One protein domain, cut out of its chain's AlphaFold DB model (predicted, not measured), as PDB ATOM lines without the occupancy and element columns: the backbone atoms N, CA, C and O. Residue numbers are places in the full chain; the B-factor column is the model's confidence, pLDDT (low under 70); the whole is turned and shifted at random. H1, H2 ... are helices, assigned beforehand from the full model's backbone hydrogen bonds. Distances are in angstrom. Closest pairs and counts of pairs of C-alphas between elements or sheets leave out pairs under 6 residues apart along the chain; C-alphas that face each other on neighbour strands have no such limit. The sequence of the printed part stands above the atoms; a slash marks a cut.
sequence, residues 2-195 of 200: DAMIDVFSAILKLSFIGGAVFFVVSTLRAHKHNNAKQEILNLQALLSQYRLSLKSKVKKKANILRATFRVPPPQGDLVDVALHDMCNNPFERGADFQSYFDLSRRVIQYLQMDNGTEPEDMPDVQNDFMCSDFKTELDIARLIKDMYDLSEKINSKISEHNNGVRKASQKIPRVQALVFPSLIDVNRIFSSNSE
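Overview. This is residues 2 to 195 of the 200 residues of an uncharacterized protein of Bdellovibrio exovorus JSS (UniProt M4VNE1). One very long helix, H1, makes the long axis; its residues 2 to 32 stick out as a free arm, and shorter helices pack along the rest. H4 runs back beside H1 residues 33 to 61, while H2 packs beside residues 55 to 62 and H3 packs on H2; H5 points away steeply near H4. The printed part has 194 residues with five named helices, H1 to H5 in chain order, and no named strand: all helix. It is extended, with a radius of gyration of the C-alphas of 27.7 A and spans of 108 by 40 by 25 A.

Along the chain. Find C-alpha 2 at (16.332, 26.369, -73.209); from there H1 runs 98.7 A to residue 68. H2 holds residues 78 to 88, and H3 runs 30.9 A over residues 94 to 114. Look for H4 from C-alpha 134 at (22.952, -40.988, -14.600) to residue 163, 43.4 A. H5, residues 183 to 195, ends at C-alpha 195, (31.733, -26.134, -6.681).

Arrangement. Begin with H1, H2 and H3, an up and down bundle, each helix running against the one before. H1 and H2 form a hairpin, closest at the C-alphas of Lys 59 and Cys 87, 5.2 A. H2 and H3 form another, closest at those of Met 86 and Tyr 100, 5.7 A, at a shallow tilt of 33 degrees, only just short of steep. H1 touches H4 at a shallow tilt of 21 degrees, opposite ways; the closest C-alphas are Leu 47 and Met 147, 6.2 A. H5 is close to H4 but not clearly touching, at a steep tilt of 65 degrees; the closest C-alphas are Ala 141 and Val 186, 6.2 A. In H1, H2, H3 and H4 every O i to N i+4 pair is within hydrogen-bond range; in H5, 6 of 9 are.

Size, cuts and confidence. The C-alphas of Asp 2 and Gly 116 are the farthest apart, 108.0 A. The printed part has no cut. The links H3 to H4 and H4 to H5 are long, 19 residues each. Look for pLDDT under 70 at residues 116 to 133, 166, 168 to 170 and 173 to 195.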
ATOM      1  N   ASP A   2      15.271  27.285 -73.669       78.50
ATOM      2  CA  ASP A   2      16.332  26.369 -73.209       78.50
ATOM      3  C   ASP A   2      16.443  26.233 -71.682       78.50
ATOM      4  O   ASP A   2      16.437  25.121 -71.166       78.50
ATOM      5  N   ALA A   3      16.378  27.338 -70.930       79.19
ATOM      6  CA  ALA A   3      16.427  27.287 -69.462       79.19
ATOM      7  C   ALA A   3      15.267  26.487 -68.825       79.19
ATOM      8  O   ALA A   3      15.446  25.846 -67.793       79.19
ATOM      9  N   MET A   4      14.077  26.490 -69.437       80.38
ATOM     10  CA  MET A   4      12.933  25.697 -68.954       80.38
ATOM     11  C   MET A   4      13.119  24.204 -69.249       80.38
ATOM     12  O   MET A   4      12.718  23.365 -68.443       80.38
ATOM     13  N   ILE A   5      13.749  23.872 -70.380       84.44
ATOM     14  CA  ILE A   5      14.071  22.493 -70.767       84.44
ATOM     15  C   ILE A   5      15.146  21.923 -69.830       84.44
ATOM     16  O   ILE A   5      15.008  20.791 -69.361       84.44
ATOM     17  N   ASP A   6      16.153  22.722 -69.470       83.94
ATOM     18  CA  ASP A   6      17.196  22.325 -68.520       83.94
ATOM     19  C   ASP A   6      16.642  22.074 -67.112       83.94
ATOM     20  O   ASP A   6      16.984  21.071 -66.479       83.94
ATOM     21  N   VAL A   7      15.721  22.922 -66.637       86.44
ATOM     22  CA  VAL A   7      15.049  22.729 -65.342       86.44
ATOM     23  C   VAL A   7      14.190  21.458 -65.343       86.44
ATOM     24  O   VAL A   7      14.276  20.663 -64.406       86.44
ATOM     25  N   PHE A   8      13.414  21.204 -66.401       86.81
ATOM     26  CA  PHE A   8      12.626  19.969 -66.521       86.81
ATOM     27  C   PHE A   8      13.506  18.714 -66.578       86.81
ATOM     28  O   PHE A   8      13.211  17.712 -65.922       86.81
ATOM     29  N   SER A   9      14.616  18.775 -67.319       85.06
ATOM     30  CA  SER A   9      15.615  17.705 -67.393       85.06
ATOM     31  C   SER A   9      16.241  17.424 -66.023       85.06
ATOM     32  O   SER A   9      16.375  16.263 -65.625       85.06
ATOM     33  N   ALA A  10      16.558  18.468 -65.252       85.88
ATOM     34  CA  ALA A  10      17.076  18.334 -63.894       85.88
ATOM     35  C   ALA A  10      16.056  17.679 -62.945       85.88
ATOM     36  O   ALA A  10      16.422  16.757 -62.217       85.88
ATOM     37  N   ILE A  11      14.780  18.084 -62.993       88.25
ATOM     38  CA  ILE A  11      13.700  17.504 -62.172       88.25
ATOM     39  C   ILE A  11      13.490  16.020 -62.496       88.25
ATOM     40  O   ILE A  11      13.358  15.199 -61.581       88.25
ATOM     41  N   LEU A  12      13.498  15.652 -63.782       87.31
ATOM     42  CA  LEU A  12      13.399  14.254 -64.208       87.31
ATOM     43  C   LEU A  12      14.575  13.432 -63.677       87.31
ATOM     44  O   LEU A  12      14.354  12.393 -63.057       87.31
ATOM     45  N   LYS A  13      15.816  13.911 -63.836       87.50
ATOM     46  CA  LYS A  13      17.013  13.230 -63.309       87.50
ATOM     47  C   LYS A  13      16.947  13.048 -61.792       87.50
ATOM     48  O   LYS A  13      17.216  11.954 -61.303       87.50
ATOM     49  N   LEU A  14      16.537  14.080 -61.053       89.25
ATOM     50  CA  LEU A  14      16.354  14.019 -59.599       89.25
ATOM     51  C   LEU A  14      15.291  12.991 -59.197       89.25
ATOM     52  O   LEU A  14      15.500  12.226 -58.257       89.25
ATOM     53  N   SER A  15      14.189  12.922 -59.942       89.12
ATOM     54  CA  SER A  15      13.113  11.953 -59.710       89.12
ATOM     55  C   SER A  15      13.566  10.517 -59.993       89.12
ATOM     56  O   SER A  15      13.269   9.618 -59.207       89.12
ATOM     57  N   PHE A  16      14.340  10.292 -61.059       90.75
ATOM     58  CA  PHE A  16      14.926   8.983 -61.365       90.75
ATOM     59  C   PHE A  16      15.925   8.535 -60.294       90.75
ATOM     60  O   PHE A  16      15.857   7.394 -59.839       90.75
ATOM     61  N   ILE A  17      16.812   9.430 -59.845       90.75
ATOM     62  CA  ILE A  17      17.764   9.137 -58.763       90.75
ATOM     63  C   ILE A  17      17.007   8.846 -57.463       90.75
ATOM     64  O   ILE A  17      17.278   7.843 -56.806       90.75
ATOM     65  N   GLY A  18      16.014   9.671 -57.114       89.69
ATOM     66  CA  GLY A  18      15.178   9.468 -55.931       89.69
ATOM     67  C   GLY A  18      14.425   8.136 -55.964       89.69
ATOM     68  O   GLY A  18      14.430   7.401 -54.976       89.69
ATOM     69  N   GLY A  19      13.847   7.780 -57.115       89.56
ATOM     70  CA  GLY A  19      13.180   6.497 -57.331       89.56
ATOM     71  C   GLY A  19      14.132   5.306 -57.213       89.56
ATOM     72  O   GLY A  19      13.805   4.329 -56.540       89.56
ATOM     73  N   ALA A  20      15.332   5.399 -57.794       89.69
ATOM     74  CA  ALA A  20      16.351   4.356 -57.698       89.69
ATOM     75  C   ALA A  20      16.829   4.156 -56.251       89.69
ATOM     76  O   ALA A  20      16.873   3.025 -55.765       89.69
ATOM     77  N   VAL A  21      17.112   5.243 -55.525       90.88
ATOM     78  CA  VAL A  21      17.494   5.185 -54.104       90.88
ATOM     79  C   VAL A  21      16.365   4.584 -53.268       90.88
ATOM     80  O   VAL A  21      16.611   3.693 -52.455       90.88
ATOM     81  N   PHE A  22      15.119   5.009 -53.490       91.50
ATOM     82  CA  PHE A  22      13.963   4.447 -52.797       91.50
ATOM     83  C   PHE A  22      13.813   2.944 -53.062       91.50
ATOM     84  O   PHE A  22      13.617   2.170 -52.122       91.50
ATOM     85  N   PHE A  23      13.956   2.518 -54.318       91.31
ATOM     86  CA  PHE A  23      13.883   1.113 -54.705       91.31
ATOM     87  C   PHE A  23      14.968   0.275 -54.021       91.31
ATOM     88  O   PHE A  23      14.650  -0.757 -53.426       91.31
ATOM     89  N   VAL A  24      16.223   0.738 -54.031       91.62
ATOM     90  CA  VAL A  24      17.359   0.058 -53.382       91.62
ATOM     91  C   VAL A  24      17.156  -0.027 -51.867       91.62
ATOM     92  O   VAL A  24      17.292  -1.095 -51.274       91.62
ATOM     93  N   VAL A  25      16.754   1.066 -51.215       88.00
ATOM     94  CA  VAL A  25      16.491   1.066 -49.766       88.00
ATOM     95  C   VAL A  25      15.325   0.136 -49.416       88.00
ATOM     96  O   VAL A  25      15.388  -0.586 -48.418       88.00
ATOM     97  N   SER A  26      14.265   0.124 -50.227       83.88
ATOM     98  CA  SER A  26      13.099  -0.734 -50.008       83.88
ATOM     99  C   SER A  26      13.439  -2.218 -50.182       83.88
ATOM    100  O   SER A  26      13.072  -3.036 -49.335       83.88
ATOM    101  N   THR A  27      14.198  -2.575 -51.221       84.81
ATOM    102  CA  THR A  27      14.654  -3.957 -51.453       84.81
ATOM    103  C   THR A  27      15.613  -4.433 -50.364       84.81
ATOM    104  O   THR A  27      15.426  -5.531 -49.841       84.81
ATOM    105  N   LEU A  28      16.563  -3.600 -49.926       84.81
ATOM    106  CA  LEU A  28      17.453  -3.930 -48.804       84.81
ATOM    107  C   LEU A  28      16.683  -4.147 -47.493       84.81
ATOM    108  O   LEU A  28      16.960  -5.095 -46.755       84.81
ATOM    109  N   ARG A  29      15.677  -3.309 -47.201       82.44
ATOM    110  CA  ARG A  29      14.812  -3.491 -46.023       82.44
ATOM    111  C   ARG A  29      14.005  -4.785 -46.102       82.44
ATOM    112  O   ARG A  29      13.942  -5.506 -45.108       82.44
ATOM    113  N   ALA A  30      13.426  -5.091 -47.263       80.38
ATOM    114  CA  ALA A  30      12.690  -6.334 -47.478       80.38
ATOM    115  C   ALA A  30      13.599  -7.561 -47.292       80.38
ATOM    116  O   ALA A  30      13.229  -8.500 -46.589       80.38
ATOM    117  N   HIS A  31      14.819  -7.521 -47.833       81.88
ATOM    118  CA  HIS A  31      15.793  -8.599 -47.679       81.88
ATOM    119  C   HIS A  31      16.213  -8.792 -46.214       81.88
ATOM    120  O   HIS A  31      16.250  -9.921 -45.727       81.88
ATOM    121  N   LYS A  32      16.473  -7.704 -45.475       82.00
ATOM    122  CA  LYS A  32      16.795  -7.772 -44.040       82.00
ATOM    123  C   LYS A  32      15.652  -8.397 -43.236       82.00
ATOM    124  O   LYS A  32      15.893  -9.240 -42.374       82.00
ATOM    125  N   HIS A  33      14.414  -8.007 -43.532       78.06
ATOM    126  CA  HIS A  33      13.230  -8.546 -42.867       78.06
ATOM    127  C   HIS A  33      13.038 -10.042 -43.157       78.06
ATOM    128  O   HIS A  33      12.762 -10.820 -42.244       78.06
ATOM    129  N   ASN A  34      13.223 -10.457 -44.412       80.25
ATOM    130  CA  ASN A  34      13.118 -11.860 -44.811       80.25
ATOM    131  C   ASN A  34      14.202 -12.724 -44.161       80.25
ATOM    132  O   ASN A  34      13.877 -13.788 -43.641       80.25
ATOM    133  N   ASN A  35      15.444 -12.239 -44.098       83.12
ATOM    134  CA  ASN A  35      16.531 -12.946 -43.417       83.12
ATOM    135  C   ASN A  35      16.221 -13.155 -41.931       83.12
ATOM    136  O   ASN A  35      16.355 -14.268 -41.432       83.12
ATOM    137  N   ALA A  36      15.747 -12.116 -41.235       81.00
ATOM    138  CA  ALA A  36      15.371 -12.224 -39.824       81.00
ATOM    139  C   ALA A  36      14.222 -13.226 -39.610       81.00
ATOM    140  O   ALA A  36      14.258 -14.032 -38.683       81.00
ATOM    141  N   LYS A  37      13.218 -13.222 -40.498       82.00
ATOM    142  CA  LYS A  37      12.120 -14.197 -40.460       82.00
ATOM    143  C   LYS A  37      12.624 -15.626 -40.680       82.00
ATOM    144  O   LYS A  37      12.212 -16.530 -39.961       82.00
ATOM    145  N   GLN A  38      13.502 -15.832 -41.657       84.69
ATOM    146  CA  GLN A  38      14.071 -17.144 -41.953       84.69
ATOM    147  C   GLN A  38      14.944 -17.652 -40.800       84.69
ATOM    148  O   GLN A  38      14.870 -18.824 -40.452       84.69
ATOM    149  N   GLU A  39      15.700 -16.768 -40.152       86.62
ATOM    150  CA  GLU A  39      16.468 -17.110 -38.957       86.62
ATOM    151  C   GLU A  39      15.560 -17.567 -37.806       86.62
ATOM    152  O   GLU A  39      15.831 -18.591 -37.184       86.62
ATOM    153  N   ILE A  40      14.443 -16.872 -37.557       84.12
ATOM    154  CA  ILE A  40      13.455 -17.288 -36.548       84.12
ATOM    155  C   ILE A  40      12.874 -18.667 -36.883       84.12
ATOM    156  O   ILE A  40      12.787 -19.519 -36.000       84.12
ATOM    157  N   LEU A  41      12.520 -18.917 -38.149       82.81
ATOM    158  CA  LEU A  41      12.015 -20.222 -38.592       82.81
ATOM    159  C   LEU A  41      13.056 -21.334 -38.410       82.81
ATOM    160  O   LEU A  41      12.713 -22.420 -37.948       82.81
ATOM    161  N   ASN A  42      14.328 -21.061 -38.705       86.75
ATOM    162  CA  ASN A  42      15.413 -22.019 -38.496       86.75
ATOM    163  C   ASN A  42      15.586 -22.358 -37.009       86.75
ATOM    164  O   ASN A  42      15.752 -23.524 -36.659       86.75
ATOM    165  N   LEU A  43      15.495 -21.365 -36.119       86.94
ATOM    166  CA  LEU A  43      15.562 -21.601 -34.675       86.94
ATOM    167  C   LEU A  43      14.343 -22.389 -34.165       86.94
ATOM    168  O   LEU A  43      14.494 -23.271 -33.325       86.94
ATOM    169  N   GLN A  44      13.143 -22.136 -34.700       83.12
ATOM    170  CA  GLN A  44      11.948 -22.932 -34.387       83.12
ATOM    171  C   GLN A  44      12.070 -24.385 -34.872       83.12
ATOM    172  O   GLN A  44      11.655 -25.314 -34.171       83.12
ATOM    173  N   ALA A  45      12.666 -24.598 -36.047       84.75
ATOM    174  CA  ALA A  45      12.966 -25.933 -36.548       84.75
ATOM    175  C   ALA A  45      13.973 -26.653 -35.637       84.75
ATOM    176  O   ALA A  45      13.749 -27.811 -35.287       84.75
ATOM    177  N   LEU A  46      15.018 -25.957 -35.176       88.38
ATOM    178  CA  LEU A  46      15.987 -26.499 -34.219       88.38
ATOM    179  C   LEU A  46      15.324 -26.888 -32.888       88.38
ATOM    180  O   LEU A  46      15.537 -27.993 -32.396       88.38
ATOM    181  N   LEU A  47      14.443 -26.040 -32.346       85.88
ATOM    182  CA  LEU A  47      13.678 -26.359 -31.134       85.88
ATOM    183  C   LEU A  47      12.809 -27.613 -31.325       85.88
ATOM    184  O   LEU A  47      12.703 -28.449 -30.429       85.88
ATOM    185  N   SER A  48      12.221 -27.779 -32.511       84.81
ATOM    186  CA  SER A  48      11.434 -28.970 -32.854       84.81
ATOM    187  C   SER A  48      12.304 -30.229 -32.956       84.81
ATOM    188  O   SER A  48      11.889 -31.302 -32.521       84.81
ATOM    189  N   GLN A  49      13.535 -30.110 -33.464       88.38
ATOM    190  CA  GLN A  49      14.504 -31.210 -33.454       88.38
ATOM    191  C   GLN A  49      14.898 -31.605 -32.026       88.38
ATOM    192  O   GLN A  49      14.949 -32.798 -31.720       88.38
ATOM    193  N   TYR A  50      15.110 -30.634 -31.133       89.81
ATOM    194  CA  TYR A  50      15.381 -30.916 -29.722       89.81
ATOM    195  C   TYR A  50      14.216 -31.645 -29.045       89.81
ATOM    196  O   TYR A  50      14.455 -32.636 -28.362       89.81
ATOM    197  N   ARG A  51      12.959 -31.271 -29.329       87.56
ATOM    198  CA  ARG A  51      11.774 -32.013 -28.847       87.56
ATOM    199  C   ARG A  51      11.773 -33.475 -29.285       87.56
ATOM    200  O   ARG A  51      11.528 -34.366 -28.474       87.56
ATOM    201  N   LEU A  52      12.059 -33.739 -30.561       88.31
ATOM    202  CA  LEU A  52      12.118 -35.107 -31.088       88.31
ATOM    203  C   LEU A  52      13.243 -35.920 -30.436       88.31
ATOM    204  O   LEU A  52      13.033 -37.075 -30.057       88.31
ATOM    205  N   SER A  53      14.416 -35.304 -30.266       90.44
ATOM    206  CA  SER A  53      15.559 -35.906 -29.572       90.44
ATOM    207  C   SER A  53      15.218 -36.242 -28.117       90.44
ATOM    208  O   SER A  53      15.447 -37.368 -27.670       90.44
ATOM    209  N   LEU A  54      14.575 -35.310 -27.406       90.06
ATOM    210  CA  LEU A  54      14.146 -35.485 -26.022       90.06
ATOM    211  C   LEU A  54      13.161 -36.645 -25.902       90.06
ATOM    212  O   LEU A  54      13.375 -37.556 -25.105       90.06
ATOM    213  N   LYS A  55      12.140 -36.680 -26.762       90.94
ATOM    214  CA  LYS A  55      11.156 -37.767 -26.787       90.94
ATOM    215  C   LYS A  55      11.805 -39.131 -27.031       90.94
ATOM    216  O   LYS A  55      11.418 -40.118 -26.412       90.94
ATOM    217  N   SER A  56      12.808 -39.199 -27.906       90.06
ATOM    218  CA  SER A  56      13.574 -40.426 -28.151       90.06
ATOM    219  C   SER A  56      14.361 -40.874 -26.911       90.06
ATOM    220  O   SER A  56      14.277 -42.038 -26.510       90.06
ATOM    221  N   LYS A  57      15.065 -39.945 -26.248       89.56
ATOM    222  CA  LYS A  57      15.812 -40.225 -25.009       89.56
ATOM    223  C   LYS A  57      14.890 -40.676 -23.873       89.56
ATOM    224  O   LYS A  57      15.188 -41.670 -23.218       89.56
ATOM    225  N   VAL A  58      13.743 -40.020 -23.695       90.56
ATOM    226  CA  VAL A  58      12.750 -40.390 -22.673       90.56
ATOM    227  C   VAL A  58      12.167 -41.778 -22.934       90.56
ATOM    228  O   VAL A  58      12.076 -42.577 -22.005       90.56
ATOM    229  N   LYS A  59      11.860 -42.124 -24.191       90.69
ATOM    230  CA  LYS A  59      11.435 -43.488 -24.550       90.69
ATOM    231  C   LYS A  59      12.498 -44.533 -24.223       90.69
ATOM    232  O   LYS A  59      12.177 -45.594 -23.693       90.69
ATOM    233  N   LYS A  60      13.766 -44.236 -24.519       88.62
ATOM    234  CA  LYS A  60      14.882 -45.125 -24.175       88.62
ATOM    235  C   LYS A  60      14.980 -45.320 -22.659       88.62
ATOM    236  O   LYS A  60      15.045 -46.461 -22.215       88.62
ATOM    237  N   LYS A  61      14.912 -44.232 -21.882       87.25
ATOM    238  CA  LYS A  61      14.889 -44.266 -20.412       87.25
ATOM    239  C   LYS A  61      13.728 -45.110 -19.885       87.25
ATOM    240  O   LYS A  61      13.951 -46.004 -19.082       87.25
ATOM    241  N   ALA A  62      12.509 -44.886 -20.371       88.31
ATOM    242  CA  ALA A  62      11.338 -45.646 -19.937       88.31
ATOM    243  C   ALA A  62      11.496 -47.157 -20.182       88.31
ATOM    244  O   ALA A  62      11.137 -47.960 -19.326       88.31
ATOM    245  N   ASN A  63      12.085 -47.552 -21.314       87.38
ATOM    246  CA  ASN A  63      12.369 -48.961 -21.599       87.38
ATOM    247  C   ASN A  63      13.432 -49.551 -20.660       87.38
ATOM    248  O   ASN A  63      13.286 -50.694 -20.234       87.38
ATOM    249  N   ILE A  64      14.472 -48.784 -20.320       85.12
ATOM    250  CA  ILE A  64      15.485 -49.199 -19.336       85.12
ATOM    251  C   ILE A  64      14.836 -49.385 -17.963       85.12
ATOM    252  O   ILE A  64      15.030 -50.422 -17.335       85.12
ATOM    253  N   LEU A  65      14.009 -48.430 -17.529       84.38
ATOM    254  CA  LEU A  65      13.287 -48.513 -16.258       84.38
ATOM    255  C   LEU A  65      12.394 -49.755 -16.202       84.38
ATOM    256  O   LEU A  65      12.501 -50.512 -15.245       84.38
ATOM    257  N   ARG A  66      11.607 -50.039 -17.254       85.50
ATOM    258  CA  ARG A  66      10.813 -51.284 -17.340       85.50
ATOM    259  C   ARG A  66      11.664 -52.540 -17.164       85.50
ATOM    260  O   ARG A  66      11.224 -53.471 -16.504       85.50
ATOM    261  N   ALA A  67      12.857 -52.563 -17.756       83.19
ATOM    262  CA  ALA A  67      13.779 -53.693 -17.669       83.19
ATOM    263  C   ALA A  67      14.507 -53.799 -16.316       83.19
ATOM    264  O   ALA A  67      15.139 -54.817 -16.055       83.19
ATOM    265  N   THR A  68      14.452 -52.755 -15.483       82.56
ATOM    266  CA  THR A  68      15.135 -52.716 -14.179       82.56
ATOM    267  C   THR A  68      14.281 -53.319 -13.059       82.56
ATOM    268  O   THR A  68      14.832 -53.753 -12.050       82.56
ATOM    269  N   PHE A  69      12.956 -53.384 -13.225       81.19
ATOM    270  CA  PHE A  69      12.069 -54.069 -12.278       81.19
ATOM    271  C   PHE A  69      12.337 -55.578 -12.257       81.19
ATOM    272  O   PHE A  69      12.593 -56.185 -13.300       81.19
ATOM    273  N   ARG A  70      12.228 -56.202 -11.076       79.25
ATOM    274  CA  ARG A  70      12.431 -57.656 -10.917       79.25
ATOM    275  C   ARG A  70      11.411 -58.464 -11.710       79.25
ATOM    276  O   ARG A  70      11.741 -59.495 -12.294       79.25
ATOM    277  N   VAL A  71      10.174 -57.979 -11.724       80.19
ATOM    278  CA  VAL A  71       9.081 -58.495 -12.542       80.19
ATOM    279  C   VAL A  71       8.599 -57.351 -13.429       80.19
ATOM    280  O   VAL A  71       8.343 -56.265 -12.907       80.19
ATOM    281  N   PRO A  72       8.459 -57.552 -14.752       79.38
ATOM    282  CA  PRO A  72       7.926 -56.519 -15.625       79.38
ATOM    283  C   PRO A  72       6.563 -56.032 -15.111       79.38
ATOM    284  O   PRO A  72       5.693 -56.873 -14.855       79.38
ATOM    285  N   PRO A  73       6.354 -54.711 -14.964       81.19
ATOM    286  CA  PRO A  73       5.091 -54.185 -14.470       81.19
ATOM    287  C   PRO A  73       3.950 -54.609 -15.411       81.19
ATOM    288  O   PRO A  73       4.091 -54.480 -16.635       81.19
ATOM    289  N   PRO A  74       2.838 -55.147 -14.878       85.31
ATOM    290  CA  PRO A  74       1.723 -55.590 -15.699       85.31
ATOM    291  C   PRO A  74       1.069 -54.408 -16.420       85.31
ATOM    292  O   PRO A  74       1.042 -53.278 -15.928       85.31
ATOM    293  N   GLN A  75       0.529 -54.675 -17.611       84.94
ATOM    294  CA  GLN A  75      -0.092 -53.637 -18.426       84.94
ATOM    295  C   GLN A  75      -1.280 -53.005 -17.690       84.94
ATOM    296  O   GLN A  75      -2.165 -53.712 -17.207       84.94
ATOM    297  N   GLY A  76      -1.312 -51.672 -17.647       82.88
ATOM    298  CA  GLY A  76      -2.367 -50.914 -16.964       82.88
ATOM    299  C   GLY A  76      -2.159 -50.717 -15.459       82.88
ATOM    300  O   GLY A  76      -2.994 -50.077 -14.825       82.88
ATOM    301  N   ASP A  77      -1.056 -51.210 -14.892       88.12
ATOM    302  CA  ASP A  77      -0.639 -50.854 -13.535       88.12
ATOM    303  C   ASP A  77      -0.133 -49.401 -13.462       88.12
ATOM    304  O   ASP A  77       0.279 -48.815 -14.465       88.12
ATOM    305  N   LEU A  78      -0.122 -48.811 -12.265       86.19
ATOM    306  CA  LEU A  78       0.289 -47.428 -12.008       86.19
ATOM    307  C   LEU A  78       1.688 -47.113 -12.556       86.19
ATOM    308  O   LEU A  78       1.914 -46.013 -13.063       86.19
ATOM    309  N   VAL A  79       2.613 -48.073 -12.477       87.50
ATOM    310  CA  VAL A  79       3.972 -47.945 -13.025       87.50
ATOM    311  C   VAL A  79       3.953 -47.932 -14.552       87.50
ATOM    312  O   VAL A  79       4.607 -47.089 -15.168       87.50
ATOM    313  N   ASP A  80       3.193 -48.835 -15.176       88.00
ATOM    314  CA  ASP A  80       3.090 -48.905 -16.635       88.00
ATOM    315  C   ASP A  80       2.412 -47.654 -17.209       88.00
ATOM    316  O   ASP A  80       2.913 -47.079 -18.177       88.00
ATOM    317  N   VAL A  81       1.346 -47.175 -16.561       89.62
ATOM    318  CA  VAL A  81       0.671 -45.917 -16.910       89.62
ATOM    319  C   VAL A  81       1.638 -44.740 -16.795       89.62
ATOM    320  O   VAL A  81       1.775 -43.975 -17.746       89.62
ATOM    321  N   ALA A  82       2.389 -44.628 -15.693       89.75
ATOM    322  CA  ALA A  82       3.352 -43.541 -15.524       89.75
ATOM    323  C   ALA A  82       4.452 -43.559 -16.602       89.75
ATOM    324  O   ALA A  82       4.774 -42.523 -17.186       89.75
ATOM    325  N   LEU A  83       4.998 -44.734 -16.925       90.19
ATOM    326  CA  LEU A  83       6.007 -44.903 -17.977       90.19
ATOM    327  C   LEU A  83       5.449 -44.617 -19.377       90.19
ATOM    328  O   LEU A  83       6.146 -44.051 -20.228       90.19
ATOM    329  N   HIS A  84       4.196 -44.992 -19.624       91.94
ATOM    330  CA  HIS A  84       3.486 -44.683 -20.858       91.94
ATOM    331  C   HIS A  84       3.280 -43.170 -21.018       91.94
ATOM    332  O   HIS A  84       3.620 -42.610 -22.065       91.94
ATOM    333  N   ASP A  85       2.819 -42.499 -19.964       92.00
ATOM    334  CA  ASP A  85       2.581 -41.057 -19.948       92.00
ATOM    335  C   ASP A  85       3.886 -40.266 -20.108       92.00
ATOM    336  O   ASP A  85       3.936 -39.306 -20.882       92.00
ATOM    337  N   MET A  86       4.988 -40.725 -19.501       90.44
ATOM    338  CA  MET A  86       6.324 -40.157 -19.739       90.44
ATOM    339  C   MET A  86       6.707 -40.195 -21.223       90.44
ATOM    340  O   MET A  86       7.228 -39.217 -21.755       90.44
ATOM    341  N   CYS A  87       6.445 -41.309 -21.913       90.06
ATOM    342  CA  CYS A  87       6.785 -41.476 -23.330       90.06
ATOM    343  C   CYS A  87       5.922 -40.627 -24.273       90.06
ATOM    344  O   CYS A  87       6.355 -40.300 -25.388       90.06
ATOM    345  N   ASN A  88       4.693 -40.325 -23.859       91.69
ATOM    346  CA  ASN A  88       3.712 -39.600 -24.662       91.69
ATOM    347  C   ASN A  88       3.674 -38.103 -24.383       91.69
ATOM    348  O   ASN A  88       3.026 -37.369 -25.130       91.69
ATOM    349  N   ASN A  89       4.424 -37.656 -23.383       89.44
ATOM    350  CA  ASN A  89       4.571 -36.260 -23.038       89.44
ATOM    351  C   ASN A  89       4.983 -35.405 -24.271       89.44
ATOM    352  O   ASN A  89       5.887 -35.800 -25.025       89.44
ATOM    353  N   PRO A  90       4.286 -34.282 -24.551       86.00
ATOM    354  CA  PRO A  90       4.506 -33.495 -25.765       86.00
ATOM    355  C   PRO A  90       5.735 -32.572 -25.711       86.00
ATOM    356  O   PRO A  90       6.274 -32.245 -26.770       86.00
ATOM    357  N   PHE A  91       6.218 -32.190 -24.521       86.69
ATOM    358  CA  PHE A  91       7.370 -31.286 -24.335       86.69
ATOM    359  C   PHE A  91       7.248 -29.941 -25.087       86.69
ATOM    360  O   PHE A  91       8.211 -29.424 -25.670       86.69
ATOM    361  N   GLU A  92       6.049 -29.360 -25.099       80.56
ATOM    362  CA  GLU A  92       5.762 -28.090 -25.771       80.56
ATOM    363  C   GLU A  92       5.731 -26.901 -24.812       80.56
ATOM    364  O   GLU A  92       6.089 -25.790 -25.213       80.56
ATOM    365  N   ARG A  93       5.311 -27.131 -23.567       81.06
ATOM    366  CA  ARG A  93       5.038 -26.122 -22.537       81.06
ATOM    367  C   ARG A  93       5.760 -26.472 -21.243       81.06
ATOM    368  O   ARG A  93       6.012 -27.635 -20.978       81.06
ATOM    369  N   GLY A  94       6.005 -25.488 -20.377       76.25
ATOM    370  CA  GLY A  94       6.645 -25.721 -19.070       76.25
ATOM    371  C   GLY A  94       5.977 -26.818 -18.222       76.25
ATOM    372  O   GLY A  94       6.663 -27.640 -17.620       76.25
ATOM    373  N   ALA A  95       4.641 -26.891 -18.248       80.81
ATOM    374  CA  ALA A  95       3.864 -27.917 -17.540       80.81
ATOM    375  C   ALA A  95       4.179 -29.353 -18.001       80.81
ATOM    376  O   ALA A  95       4.138 -30.282 -17.199       80.81
ATOM    377  N   ASP A  96       4.537 -29.525 -19.273       83.88
ATOM    378  CA  ASP A  96       4.891 -30.819 -19.851       83.88
ATOM    379  C   ASP A  96       6.179 -31.347 -19.208       83.88
ATOM    380  O   ASP A  96       6.261 -32.500 -18.792       83.88
ATOM    381  N   PHE A  97       7.172 -30.479 -19.024       82.62
ATOM    382  CA  PHE A  97       8.424 -30.850 -18.368       82.62
ATOM    383  C   PHE A  97       8.226 -31.141 -16.886       82.62
ATOM    384  O   PHE A  97       8.777 -32.119 -16.392       82.62
ATOM    385  N   GLN A  98       7.403 -30.352 -16.188       82.00
ATOM    386  CA  GLN A  98       7.052 -30.639 -14.796       82.00
ATOM    387  C   GLN A  98       6.406 -32.023 -14.662       82.00
ATOM    388  O   GLN A  98       6.853 -32.832 -13.856       82.00
ATOM    389  N   SER A  99       5.431 -32.324 -15.523       87.12
ATOM    390  CA  SER A  99       4.788 -33.639 -15.583       87.12
ATOM    391  C   SER A  99       5.808 -34.761 -15.804       87.12
ATOM    392  O   SER A  99       5.772 -35.780 -15.121       87.12
ATOM    393  N   TYR A 100       6.785 -34.560 -16.692       88.00
ATOM    394  CA  TYR A 100       7.866 -35.524 -16.892       88.00
ATOM    395  C   TYR A 100       8.697 -35.764 -15.618       88.00
ATOM    396  O   TYR A 100       8.954 -36.921 -15.279       88.00
ATOM    397  N   PHE A 101       9.092 -34.707 -14.902       84.06
ATOM    398  CA  PHE A 101       9.841 -34.833 -13.647       84.06
ATOM    399  C   PHE A 101       9.027 -35.548 -12.563       84.06
ATOM    400  O   PHE A 101       9.551 -36.430 -11.882       84.06
ATOM    401  N   ASP A 102       7.744 -35.221 -12.428       85.25
ATOM    402  CA  ASP A 102       6.854 -35.824 -11.432       85.25
ATOM    403  C   ASP A 102       6.623 -37.314 -11.709       85.25
ATOM    404  O   ASP A 102       6.741 -38.146 -10.806       85.25
ATOM    405  N   LEU A 103       6.366 -37.671 -12.971       88.88
ATOM    406  CA  LEU A 103       6.220 -39.063 -13.389       88.88
ATOM    407  C   LEU A 103       7.524 -39.844 -13.209       88.88
ATOM    408  O   LEU A 103       7.497 -40.969 -12.715       88.88
ATOM    409  N   SER A 104       8.666 -39.242 -13.548       86.25
ATOM    410  CA  SER A 104       9.975 -39.863 -13.342       86.25
ATOM    411  C   SER A 104      10.228 -40.163 -11.868       86.25
ATOM    412  O   SER A 104      10.591 -41.289 -11.538       86.25
ATOM    413  N   ARG A 105       9.998 -39.191 -10.976       83.75
ATOM    414  CA  ARG A 105      10.148 -39.383  -9.525       83.75
ATOM    415  C   ARG A 105       9.241 -40.496  -9.017       83.75
ATOM    416  O   ARG A 105       9.698 -41.378  -8.299       83.75
ATOM    417  N   ARG A 106       7.980 -40.510  -9.454       85.00
ATOM    418  CA  ARG A 106       7.024 -41.563  -9.097       85.00
ATOM    419  C   ARG A 106       7.508 -42.954  -9.529       85.00
ATOM    420  O   ARG A 106       7.411 -43.890  -8.747       85.00
ATOM    421  N   VAL A 107       8.046 -43.106 -10.741       86.81
ATOM    422  CA  VAL A 107       8.583 -44.400 -11.204       86.81
ATOM    423  C   VAL A 107       9.802 -44.833 -10.385       86.81
ATOM    424  O   VAL A 107       9.910 -46.007 -10.039       86.81
ATOM    425  N   ILE A 108      10.695 -43.900 -10.045       83.19
ATOM    426  CA  ILE A 108      11.881 -44.178  -9.221       83.19
ATOM    427  C   ILE A 108      11.476 -44.655  -7.820       83.19
ATOM    428  O   ILE A 108      12.020 -45.646  -7.342       83.19
ATOM    429  N   GLN A 109      10.476 -44.017  -7.203       82.56
ATOM    430  CA  GLN A 109       9.933 -44.444  -5.906       82.56
ATOM    431  C   GLN A 109       9.435 -45.892  -5.948       82.56
ATOM    432  O   GLN A 109       9.776 -46.693  -5.080       82.56
ATOM    433  N   TYR A 110       8.680 -46.262  -6.986       84.19
ATOM    434  CA  TYR A 110       8.217 -47.643  -7.143       84.19
ATOM    435  C   TYR A 110       9.367 -48.634  -7.351       84.19
ATOM    436  O   TYR A 110       9.320 -49.744  -6.827       84.19
ATOM    437  N   LEU A 111      10.416 -48.237  -8.077       80.69
ATOM    438  CA  LEU A 111      11.602 -49.068  -8.284       80.69
ATOM    439  C   LEU A 111      12.366 -49.323  -6.971       80.69
ATOM    440  O   LEU A 111      12.865 -50.423  -6.744       80.69
ATOM    441  N   GLN A 112      12.466 -48.318  -6.097       78.88
ATOM    442  CA  GLN A 112      13.098 -48.456  -4.778       78.88
ATOM    443  C   GLN A 112      12.301 -49.409  -3.876       78.88
ATOM    444  O   GLN A 112      12.883 -50.299  -3.254       78.88
ATOM    445  N   MET A 113      10.968 -49.299  -3.891       78.62
ATOM    446  CA  MET A 113      10.084 -50.222  -3.170       78.62
ATOM    447  C   MET A 113      10.217 -51.675  -3.667       78.62
ATOM    448  O   MET A 113      10.325 -52.583  -2.846       78.62
ATOM    449  N   ASP A 114      10.271 -51.914  -4.985       77.38
ATOM    450  CA  ASP A 114      10.454 -53.263  -5.571       77.38
ATOM    451  C   ASP A 114      11.801 -53.899  -5.179       77.38
ATOM    452  O   ASP A 114      11.918 -55.111  -4.962       77.38
ATOM    453  N   ASN A 115      12.834 -53.069  -5.025       72.31
ATOM    454  CA  ASN A 115      14.160 -53.517  -4.613       72.31
ATOM    455  C   ASN A 115      14.282 -53.808  -3.109       72.31
ATOM    456  O   ASN A 115      15.291 -54.391  -2.699       72.31
ATOM    457  N   GLY A 116      13.249 -53.509  -2.316       69.12
ATOM    458  CA  GLY A 116      13.218 -53.750  -0.874       69.12
ATOM    459  C   GLY A 116      13.865 -52.639  -0.047       69.12
ATOM    460  O   GLY A 116      14.285 -52.901   1.076       69.12
ATOM    461  N   THR A 117      13.979 -51.424  -0.588       65.00
ATOM    462  CA  THR A 117      14.388 -50.249   0.193       65.00
ATOM    463  C   THR A 117      13.238 -49.854   1.120       65.00
ATOM    464  O   THR A 117      12.142 -49.543   0.646       65.00
ATOM    465  N   GLU A 118      13.461 -49.895   2.438       58.75
ATOM    466  CA  GLU A 118      12.447 -49.477   3.407       58.75
ATOM    467  C   GLU A 118      12.178 -47.966   3.302       58.75
ATOM    468  O   GLU A 118      13.091 -47.194   3.002       58.75
ATOM    469  N   PRO A 119      10.936 -47.508   3.545       59.47
ATOM    470  CA  PRO A 119      10.585 -46.099   3.411       59.47
ATOM    471  C   PRO A 119      11.354 -45.155   4.340       59.47
ATOM    472  O   PRO A 119      11.456 -43.975   4.021       59.47
ATOM    473  N   GLU A 120      11.904 -45.662   5.445       57.16
ATOM    474  CA  GLU A 120      12.749 -44.891   6.366       57.16
ATOM    475  C   GLU A 120      14.189 -44.703   5.849       57.16
ATOM    476  O   GLU A 120      14.832 -43.717   6.204       57.16
ATOM    477  N   ASP A 121      14.654 -45.585   4.956       54.22
ATOM    478  CA  ASP A 121      15.984 -45.549   4.328       54.22
ATOM    479  C   ASP A 121      15.961 -44.957   2.905       54.22
ATOM    480  O   ASP A 121      16.993 -44.887   2.232       54.22
ATOM    481  N   MET A 122      14.790 -44.537   2.409       53.12
ATOM    482  CA  MET A 122      14.705 -43.864   1.114       53.12
ATOM    483  C   MET A 122      15.387 -42.489   1.216       53.12
ATOM    484  O   MET A 122      14.926 -41.647   1.992       53.12
ATOM    485  N   PRO A 123      16.460 -42.217   0.439       52.81
ATOM    486  CA  PRO A 123      17.026 -40.875   0.369       52.81
ATOM    487  C   PRO A 123      15.909 -39.923  -0.042       52.81
ATOM    488  O   PRO A 123      15.093 -40.289  -0.884       52.81
ATOM    489  N   ASP A 124      15.854 -38.742   0.576       51.72
ATOM    490  CA  ASP A 124      14.766 -37.776   0.422       51.72
ATOM    491  C   ASP A 124      14.423 -37.572  -1.068       51.72
ATOM    492  O   ASP A 124      15.088 -36.833  -1.801       51.72
ATOM    493  N   VAL A 125      13.397 -38.297  -1.543       49.34
ATOM    494  CA  VAL A 125      13.080 -38.453  -2.977       49.34
ATOM    495  C   VAL A 125      12.590 -37.132  -3.580       49.34
ATOM    496  O   VAL A 125      12.372 -37.006  -4.786       49.34
ATOM    497  N   GLN A 126      12.449 -36.100  -2.743       43.97
ATOM    498  CA  GLN A 126      12.309 -34.727  -3.197       43.97
ATOM    499  C   GLN A 126      13.495 -34.261  -4.054       43.97
ATOM    500  O   GLN A 126      13.268 -33.412  -4.913       43.97
ATOM    501  N   ASN A 127      14.698 -34.837  -3.901       45.06
ATOM    502  CA  ASN A 127      15.912 -34.344  -4.564       45.06
ATOM    503  C   ASN A 127      16.547 -35.273  -5.610       45.06
ATOM    504  O   ASN A 127      17.273 -34.763  -6.463       45.06
ATOM    505  N   ASP A 128      16.278 -36.582  -5.603       50.00
ATOM    506  CA  ASP A 128      16.930 -37.507  -6.539       50.00
ATOM    507  C   ASP A 128      16.036 -37.867  -7.730       50.00
ATOM    508  O   ASP A 128      15.228 -38.795  -7.727       50.00
ATOM    509  N   PHE A 129      16.207 -37.091  -8.798       53.22
ATOM    510  CA  PHE A 129      15.705 -37.405 -10.136       53.22
ATOM    511  C   PHE A 129      16.540 -38.501 -10.835       53.22
ATOM    512  O   PHE A 129      16.132 -39.031 -11.871       53.22
ATOM    513  N   MET A 130      17.714 -38.827 -10.290       55.22
ATOM    514  CA  MET A 130      18.721 -39.660 -10.937       55.22
ATOM    515  C   MET A 130      18.480 -41.152 -10.674       55.22
ATOM    516  O   MET A 130      18.476 -41.609  -9.535       55.22
ATOM    517  N   CYS A 131      18.319 -41.930 -11.745       60.38
ATOM    518  CA  CYS A 131      18.354 -43.393 -11.691       60.38
ATOM    519  C   CYS A 131      19.780 -43.933 -11.935       60.38
ATOM    520  O   CYS A 131      20.721 -43.172 -12.161       60.38
ATOM    521  N   SER A 132      19.934 -45.264 -11.974       57.31
ATOM    522  CA  SER A 132      21.204 -45.955 -12.278       57.31
ATOM    523  C   SER A 132      21.863 -45.531 -13.605       57.31
ATOM    524  O   SER A 132      23.072 -45.690 -13.766       57.31
ATOM    525  N   ASP A 133      21.102 -44.951 -14.542       66.56
ATOM    526  CA  ASP A 133      21.596 -44.382 -15.802       66.56
ATOM    527  C   ASP A 133      21.745 -42.851 -15.726       66.56
ATOM    528  O   ASP A 133      21.126 -42.090 -16.476       66.56
ATOM    529  N   PHE A 134      22.609 -42.401 -14.813       70.81
ATOM    530  CA  PHE A 134      22.952 -40.988 -14.600       70.81
ATOM    531  C   PHE A 134      23.330 -40.256 -15.898       70.81
ATOM    532  O   PHE A 134      23.002 -39.086 -16.092       70.81
ATOM    533  N   LYS A 135      23.988 -40.950 -16.837       75.00
ATOM    534  CA  LYS A 135      24.401 -40.370 -18.120       75.00
ATOM    535  C   LYS A 135      23.199 -39.978 -18.981       75.00
ATOM    536  O   LYS A 135      23.194 -38.888 -19.552       75.00
ATOM    537  N   THR A 136      22.190 -40.842 -19.083       77.12
ATOM    538  CA  THR A 136      20.975 -40.536 -19.851       77.12
ATOM    539  C   THR A 136      20.165 -39.416 -19.197       77.12
ATOM    540  O   THR A 136      19.625 -38.573 -19.914       77.12
ATOM    541  N   GLU A 137      20.118 -39.351 -17.865       75.38
ATOM    542  CA  GLU A 137      19.439 -38.271 -17.134       75.38
ATOM    543  C   GLU A 137      20.103 -36.919 -17.342       75.38
ATOM    544  O   GLU A 137      19.436 -35.935 -17.663       75.38
ATOM    545  N   LEU A 138      21.430 -36.875 -17.222       80.19
ATOM    546  CA  LEU A 138      22.204 -35.662 -17.438       80.19
ATOM    547  C   LEU A 138      22.037 -35.157 -18.875       80.19
ATOM    548  O   LEU A 138      21.865 -33.961 -19.098       80.19
ATOM    549  N   ASP A 139      22.035 -36.062 -19.854       82.94
ATOM    550  CA  ASP A 139      21.752 -35.733 -21.251       82.94
ATOM    551  C   ASP A 139      20.339 -35.162 -21.450       82.94
ATOM    552  O   ASP A 139      20.154 -34.243 -22.248       82.94
ATOM    553  N   ILE A 140      19.335 -35.713 -20.758       86.00
ATOM    554  CA  ILE A 140      17.956 -35.215 -20.798       86.00
ATOM    555  C   ILE A 140      17.882 -33.822 -20.165       86.00
ATOM    556  O   ILE A 140      17.343 -32.907 -20.784       86.00
ATOM    557  N   ALA A 141      18.472 -33.634 -18.986       82.69
ATOM    558  CA  ALA A 141      18.512 -32.352 -18.290       82.69
ATOM    559  C   ALA A 141      19.226 -31.270 -19.118       82.69
ATOM    560  O   ALA A 141      18.719 -30.155 -19.243       82.69
ATOM    561  N   ARG A 142      20.360 -31.609 -19.752       85.12
ATOM    562  CA  ARG A 142      21.079 -30.715 -20.678       85.12
ATOM    563  C   ARG A 142      20.200 -30.312 -21.853       85.12
ATOM    564  O   ARG A 142      20.086 -29.131 -22.146       85.12
ATOM    565  N   LEU A 143      19.524 -31.274 -22.476       88.69
ATOM    566  CA  LEU A 143      18.660 -30.994 -23.617       88.69
ATOM    567  C   LEU A 143      17.458 -30.117 -23.235       88.69
ATOM    568  O   LEU A 143      17.075 -29.238 -24.002       88.69
ATOM    569  N   ILE A 144      16.882 -30.317 -22.045       85.94
ATOM    570  CA  ILE A 144      15.817 -29.456 -21.508       85.94
ATOM    571  C   ILE A 144      16.332 -28.022 -21.312       85.94
ATOM    572  O   ILE A 144      15.649 -27.073 -21.700       85.94
ATOM    573  N   LYS A 145      17.546 -27.859 -20.774       84.94
ATOM    574  CA  LYS A 145      18.197 -26.550 -20.629       84.94
ATOM    575  C   LYS A 145      18.458 -25.888 -21.987       84.94
ATOM    576  O   LYS A 145      18.062 -24.745 -22.187       84.94
ATOM    577  N   ASP A 146      19.012 -26.617 -22.952       86.69
ATOM    578  CA  ASP A 146      19.250 -26.096 -24.304       86.69
ATOM    579  C   ASP A 146      17.940 -25.648 -24.976       86.69
ATOM    580  O   ASP A 146      17.894 -24.638 -25.682       86.69
ATOM    581  N   MET A 147      16.841 -26.373 -24.738       86.31
ATOM    582  CA  MET A 147      15.508 -25.983 -25.202       86.31
ATOM    583  C   MET A 147      14.996 -24.704 -24.530       86.31
ATOM    584  O   MET A 147      14.365 -23.890 -25.211       86.31
ATOM    585  N   TYR A 148      15.260 -24.515 -23.234       84.88
ATOM    586  CA  TYR A 148      14.938 -23.279 -22.518       84.88
ATOM    587  C   TYR A 148      15.668 -22.084 -23.131       84.88
ATOM    588  O   TYR A 148      15.012 -21.160 -23.624       84.88
ATOM    589  N   ASP A 149      16.998 -22.154 -23.193       85.62
ATOM    590  CA  ASP A 149      17.860 -21.076 -23.687       85.62
ATOM    591  C   ASP A 149      17.504 -20.717 -25.141       85.62
ATOM    592  O   ASP A 149      17.404 -19.545 -25.526       85.62
ATOM    593  N   LEU A 150      17.231 -21.733 -25.966       86.38
ATOM    594  CA  LEU A 150      16.787 -21.539 -27.341       86.38
ATOM    595  C   LEU A 150      15.408 -20.866 -27.412       86.38
ATOM    596  O   LEU A 150      15.194 -20.010 -28.275       86.38
ATOM    597  N   SER A 151      14.479 -21.208 -26.514       84.44
ATOM    598  CA  SER A 151      13.155 -20.578 -26.456       84.44
ATOM    599  C   SER A 151      13.237 -19.093 -26.081       84.44
ATOM    600  O   SER A 151      12.562 -18.268 -26.707       84.44
ATOM    601  N   GLU A 152      14.117 -18.726 -25.143       84.75
ATOM    602  CA  GLU A 152      14.383 -17.328 -24.791       84.75
ATOM    603  C   GLU A 152      15.013 -16.575 -25.965       84.75
ATOM    604  O   GLU A 152      14.545 -15.497 -26.343       84.75
ATOM    605  N   LYS A 153      16.010 -17.179 -26.624       86.12
ATOM    606  CA  LYS A 153      16.666 -16.602 -27.805       86.12
ATOM    607  C   LYS A 153      15.687 -16.357 -28.954       86.12
ATOM    608  O   LYS A 153      15.738 -15.300 -29.589       86.12
ATOM    609  N   ILE A 154      14.780 -17.301 -29.220       83.81
ATOM    610  CA  ILE A 154      13.720 -17.144 -30.227       83.81
ATOM    611  C   ILE A 154      12.804 -15.980 -29.850       83.81
ATOM    612  O   ILE A 154      12.525 -15.124 -30.689       83.81
ATOM    613  N   ASN A 155      12.355 -15.917 -28.596       83.56
ATOM    614  CA  ASN A 155      11.454 -14.865 -28.137       83.56
ATOM    615  C   ASN A 155      12.097 -13.475 -28.165       83.56
ATOM    616  O   ASN A 155      11.434 -12.514 -28.563       83.56
ATOM    617  N   SER A 156      13.386 -13.377 -27.834       85.50
ATOM    618  CA  SER A 156      14.165 -12.148 -27.983       85.50
ATOM    619  C   SER A 156      14.204 -11.691 -29.447       85.50
ATOM    620  O   SER A 156      13.754 -10.586 -29.759       85.50
ATOM    621  N   LYS A 157      14.579 -12.578 -30.383       84.19
ATOM    622  CA  LYS A 157      14.599 -12.270 -31.828       84.19
ATOM    623  C   LYS A 157      13.227 -11.921 -32.400       84.19
ATOM    624  O   LYS A 157      13.119 -11.025 -33.234       84.19
ATOM    625  N   ILE A 158      12.165 -12.598 -31.959       84.38
ATOM    626  CA  ILE A 158      10.789 -12.254 -32.343       84.38
ATOM    627  C   ILE A 158      10.435 -10.853 -31.837       84.38
ATOM    628  O   ILE A 158       9.803 -10.089 -32.561       84.38
ATOM    629  N   SER A 159      10.841 -10.499 -30.615       84.06
ATOM    630  CA  SER A 159      10.616  -9.164 -30.056       84.06
ATOM    631  C   SER A 159      11.356  -8.090 -30.857       84.06
ATOM    632  O   SER A 159      10.739  -7.113 -31.278       84.06
ATOM    633  N   GLU A 160      12.639  -8.301 -31.162       83.19
ATOM    634  CA  GLU A 160      13.437  -7.411 -32.018       83.19
ATOM    635  C   GLU A 160      12.810  -7.232 -33.406       83.19
ATOM    636  O   GLU A 160      12.639  -6.106 -33.880       83.19
ATOM    637  N   HIS A 161      12.409  -8.337 -34.039       80.25
ATOM    638  CA  HIS A 161      11.749  -8.323 -35.339       80.25
ATOM    639  C   HIS A 161      10.425  -7.549 -35.283       80.25
ATOM    640  O   HIS A 161      10.196  -6.642 -36.080       80.25
ATOM    641  N   ASN A 162       9.574  -7.846 -34.299       82.62
ATOM    642  CA  ASN A 162       8.255  -7.234 -34.160       82.62
ATOM    643  C   ASN A 162       8.309  -5.751 -33.770       82.62
ATOM    644  O   ASN A 162       7.401  -5.008 -34.144       82.62
ATOM    645  N   ASN A 163       9.353  -5.307 -33.065       79.81
ATOM    646  CA  ASN A 163       9.581  -3.891 -32.751       79.81
ATOM    647  C   ASN A 163       9.864  -3.062 -34.016       79.81
ATOM    648  O   ASN A 163       9.489  -1.893 -34.089       79.81
ATOM    649  N   GLY A 164      10.479  -3.668 -35.037       70.69
ATOM    650  CA  GLY A 164      10.723  -3.034 -36.337       70.69
ATOM    651  C   GLY A 164       9.517  -3.033 -37.286       70.69
ATOM    652  O   GLY A 164       9.552  -2.374 -38.328       70.69
ATOM    653  N   VAL A 165       8.443  -3.754 -36.948       74.31
ATOM    654  CA  VAL A 165       7.293  -3.995 -37.828       74.31
ATOM    655  C   VAL A 165       6.093  -3.145 -37.406       74.31
ATOM    656  O   VAL A 165       5.500  -3.331 -36.344       74.31
ATOM    657  N   ARG A 166       5.676  -2.226 -38.287       64.88
ATOM    658  CA  ARG A 166       4.530  -1.326 -38.039       64.88
ATOM    659  C   ARG A 166       3.167  -2.008 -38.177       64.88
ATOM    660  O   ARG A 166       2.217  -1.603 -37.518       64.88
ATOM    661  N   LYS A 167       3.042  -3.020 -39.044       70.75
ATOM    662  CA  LYS A 167       1.764  -3.691 -39.331       70.75
ATOM    663  C   LYS A 167       1.617  -4.960 -38.499       70.75
ATOM    664  O   LYS A 167       2.444  -5.857 -38.592       70.75
ATOM    665  N   ALA A 168       0.523  -5.071 -37.747       63.72
ATOM    666  CA  ALA A 168       0.243  -6.250 -36.924       63.72
ATOM    667  C   ALA A 168       0.213  -7.564 -37.731       63.72
ATOM    668  O   ALA A 168       0.679  -8.582 -37.237       63.72
ATOM    669  N   SER A 169      -0.234  -7.529 -38.993       63.59
ATOM    670  CA  SER A 169      -0.285  -8.697 -39.889       63.59
ATOM    671  C   SER A 169       1.082  -9.257 -40.302       63.59
ATOM    672  O   SER A 169       1.152 -10.362 -40.830       63.59
ATOM    673  N   GLN A 170       2.164  -8.508 -40.087       66.88
ATOM    674  CA  GLN A 170       3.534  -8.933 -40.385       66.88
ATOM    675  C   GLN A 170       4.297  -9.371 -39.129       66.88
ATOM    676  O   GLN A 170       5.436  -9.816 -39.242       66.88
ATOM    677  N   LYS A 171       3.686  -9.249 -37.943       72.38
ATOM    678  CA  LYS A 171       4.308  -9.676 -36.692       72.38
ATOM    679  C   LYS A 171       4.330 -11.197 -36.612       72.38
ATOM    680  O   LYS A 171       3.351 -11.866 -36.934       72.38
ATOM    681  N   ILE A 172       5.447 -11.734 -36.143       70.94
ATOM    682  CA  ILE A 172       5.601 -13.164 -35.893       70.94
ATOM    683  C   ILE A 172       5.047 -13.454 -34.490       70.94
ATOM    684  O   ILE A 172       5.412 -12.747 -33.543       70.94
ATOM    685  N   PRO A 173       4.156 -14.448 -34.321       67.50
ATOM    686  CA  PRO A 173       3.654 -14.825 -33.005       67.50
ATOM    687  C   PRO A 173       4.800 -15.339 -32.125       67.50
ATOM    688  O   PRO A 173       5.672 -16.070 -32.595       67.50
ATOM    689  N   ARG A 174       4.806 -14.939 -30.847       63.44
ATOM    690  CA  ARG A 174       5.803 -15.404 -29.871       63.44
ATOM    691  C   ARG A 174       5.678 -16.909 -29.663       63.44
ATOM    692  O   ARG A 174       4.570 -17.446 -29.661       63.44
ATOM    693  N   VAL A 175       6.811 -17.569 -29.444       63.44
ATOM    694  CA  VAL A 175       6.806 -18.948 -28.954       63.44
ATOM    695  C   VAL A 175       6.437 -18.890 -27.477       63.44
ATOM    696  O   VAL A 175       6.883 -17.996 -26.756       63.44
ATOM    697  N   GLN A 176       5.583 -19.803 -27.021       58.09
ATOM    698  CA  GLN A 176       5.226 -19.864 -25.609       58.09
ATOM    699  C   GLN A 176       6.517 -20.056 -24.804       58.09
ATOM    700  O   GLN A 176       7.248 -21.018 -25.040       58.09
ATOM    701  N   ALA A 177       6.845 -19.088 -23.945       55.59
ATOM    702  CA  ALA A 177       8.050 -19.165 -23.134       55.59
ATOM    703  C   ALA A 177       7.958 -20.424 -22.273       55.59
ATOM    704  O   ALA A 177       6.950 -20.648 -21.594       55.59
ATOM    705  N   LEU A 178       8.988 -21.260 -22.343       56.56
ATOM    706  CA  LEU A 178       9.097 -22.412 -21.472       56.56
ATOM    707  C   LEU A 178       9.461 -21.881 -20.084       56.56
ATOM    708  O   LEU A 178      10.621 -21.650 -19.788       56.56
ATOM    709  N   VAL A 179       8.464 -21.593 -19.253       48.72
ATOM    710  CA  VAL A 179       8.706 -21.239 -17.851       48.72
ATOM    711  C   VAL A 179       8.788 -22.545 -17.079       48.72
ATOM    712  O   VAL A 179       7.805 -23.284 -17.031       48.72
ATOM    713  N   PHE A 180       9.953 -22.847 -16.514       52.34
ATOM    714  CA  PHE A 180      10.172 -24.062 -15.736       52.34
ATOM    715  C   PHE A 180      10.234 -23.717 -14.245       52.34
ATOM    716  O   PHE A 180      11.239 -23.178 -13.790       52.34
ATOM    717  N   PRO A 181       9.219 -24.049 -13.440       50.09
ATOM    718  CA  PRO A 181       9.376 -24.070 -11.986       50.09
ATOM    719  C   PRO A 181      10.476 -25.060 -11.553       50.09
ATOM    720  O   PRO A 181      11.259 -24.770 -10.654       50.09
ATOM    721  N   SER A 182      10.606 -26.176 -12.277       47.78
ATOM    722  CA  SER A 182      11.640 -27.211 -12.122       47.78
ATOM    723  C   SER A 182      13.033 -26.834 -12.644       47.78
ATOM    724  O   SER A 182      13.963 -27.628 -12.513       47.78
ATOM    725  N   LEU A 183      13.238 -25.627 -13.201       54.41
ATOM    726  CA  LEU A 183      14.590 -25.152 -13.541       54.41
ATOM    727  C   LEU A 183      15.473 -25.048 -12.299       54.41
ATOM    728  O   LEU A 183      16.684 -25.111 -12.437       54.41
ATOM    729  N   ILE A 184      14.894 -24.902 -11.103       57.78
ATOM    730  CA  ILE A 184      15.643 -24.941  -9.843       57.78
ATOM    731  C   ILE A 184      16.342 -26.297  -9.691       57.78
ATOM    732  O   ILE A 184      17.539 -26.325  -9.426       57.78
ATOM    733  N   ASP A 185      15.640 -27.401  -9.948       51.94
ATOM    734  CA  ASP A 185      16.191 -28.757  -9.840       51.94
ATOM    735  C   ASP A 185      17.223 -29.028 -10.942       51.94
ATOM    736  O   ASP A 185      18.307 -29.549 -10.681       51.94
ATOM    737  N   VAL A 186      16.936 -28.587 -12.172       55.88
ATOM    738  CA  VAL A 186      17.875 -28.688 -13.303       55.88
ATOM    739  C   VAL A 186      19.129 -27.844 -13.054       55.88
ATOM    740  O   VAL A 186      20.241 -28.329 -13.239       55.88
ATOM    741  N   ASN A 187      18.983 -26.599 -12.597       55.53
ATOM    742  CA  ASN A 187      20.111 -25.730 -12.268       55.53
ATOM    743  C   ASN A 187      20.901 -26.268 -11.079       55.53
ATOM    744  O   ASN A 187      22.119 -26.239 -11.143       55.53
ATOM    745  N   ARG A 188      20.254 -26.836 -10.053       58.25
ATOM    746  CA  ARG A 188      20.936 -27.478  -8.920       58.25
ATOM    747  C   ARG A 188      21.864 -28.607  -9.374       58.25
ATOM    748  O   ARG A 188      23.006 -28.638  -8.930       58.25
ATOM    749  N   ILE A 189      21.419 -29.452 -10.311       54.28
ATOM    750  CA  ILE A 189      22.237 -30.520 -10.926       54.28
ATOM    751  C   ILE A 189      23.478 -29.954 -11.647       54.28
ATOM    752  O   ILE A 189      24.522 -30.604 -11.703       54.28
ATOM    753  N   PHE A 190      23.388 -28.750 -12.220       48.47
ATOM    754  CA  PHE A 190      24.518 -28.108 -12.904       48.47
ATOM    755  C   PHE A 190      25.372 -27.214 -11.992       48.47
ATOM    756  O   PHE A 190      26.544 -27.014 -12.299       48.47
ATOM    757  N   SER A 191      24.827 -26.706 -10.884       49.50
ATOM    758  CA  SER A 191      25.546 -25.917  -9.876       49.50
ATOM    759  C   SER A 191      26.415 -26.796  -8.975       49.50
ATOM    760  O   SER A 191      27.546 -26.418  -8.682       49.50
ATOM    761  N   SER A 192      25.948 -27.995  -8.607       42.47
ATOM    762  CA  SER A 192      26.714 -28.926  -7.762       42.47
ATOM    763  C   SER A 192      28.011 -29.417  -8.417       42.47
ATOM    764  O   SER A 192      28.974 -29.696  -7.720       42.47
ATOM    765  N   ASN A 193      28.076 -29.445  -9.752       41.53
ATOM    766  CA  ASN A 193      29.298 -29.788 -10.491       41.53
ATOM    767  C   ASN A 193      30.275 -28.610 -10.656       41.53
ATOM    768  O   ASN A 193      31.366 -28.803 -11.175       41.53
ATOM    769  N   SER A 194      29.888 -27.387 -10.282       37.94
ATOM    770  CA  SER A 194      30.756 -26.204 -10.405       37.94
ATOM    771  C   SER A 194      31.508 -25.854  -9.120       37.94
ATOM    772  O   SER A 194      32.474 -25.100  -9.178       37.94
ATOM    773  N   GLU A 195      31.095 -26.403  -7.976       40.28
ATOM    774  CA  GLU A 195      31.733 -26.134  -6.681       40.28
ATOM    775  C   GLU A 195      32.816 -27.168  -6.318       40.28
ATOM    776  O   GLU A 195      33.739 -26.829  -5.579       40.28
TER     777      GLU A 195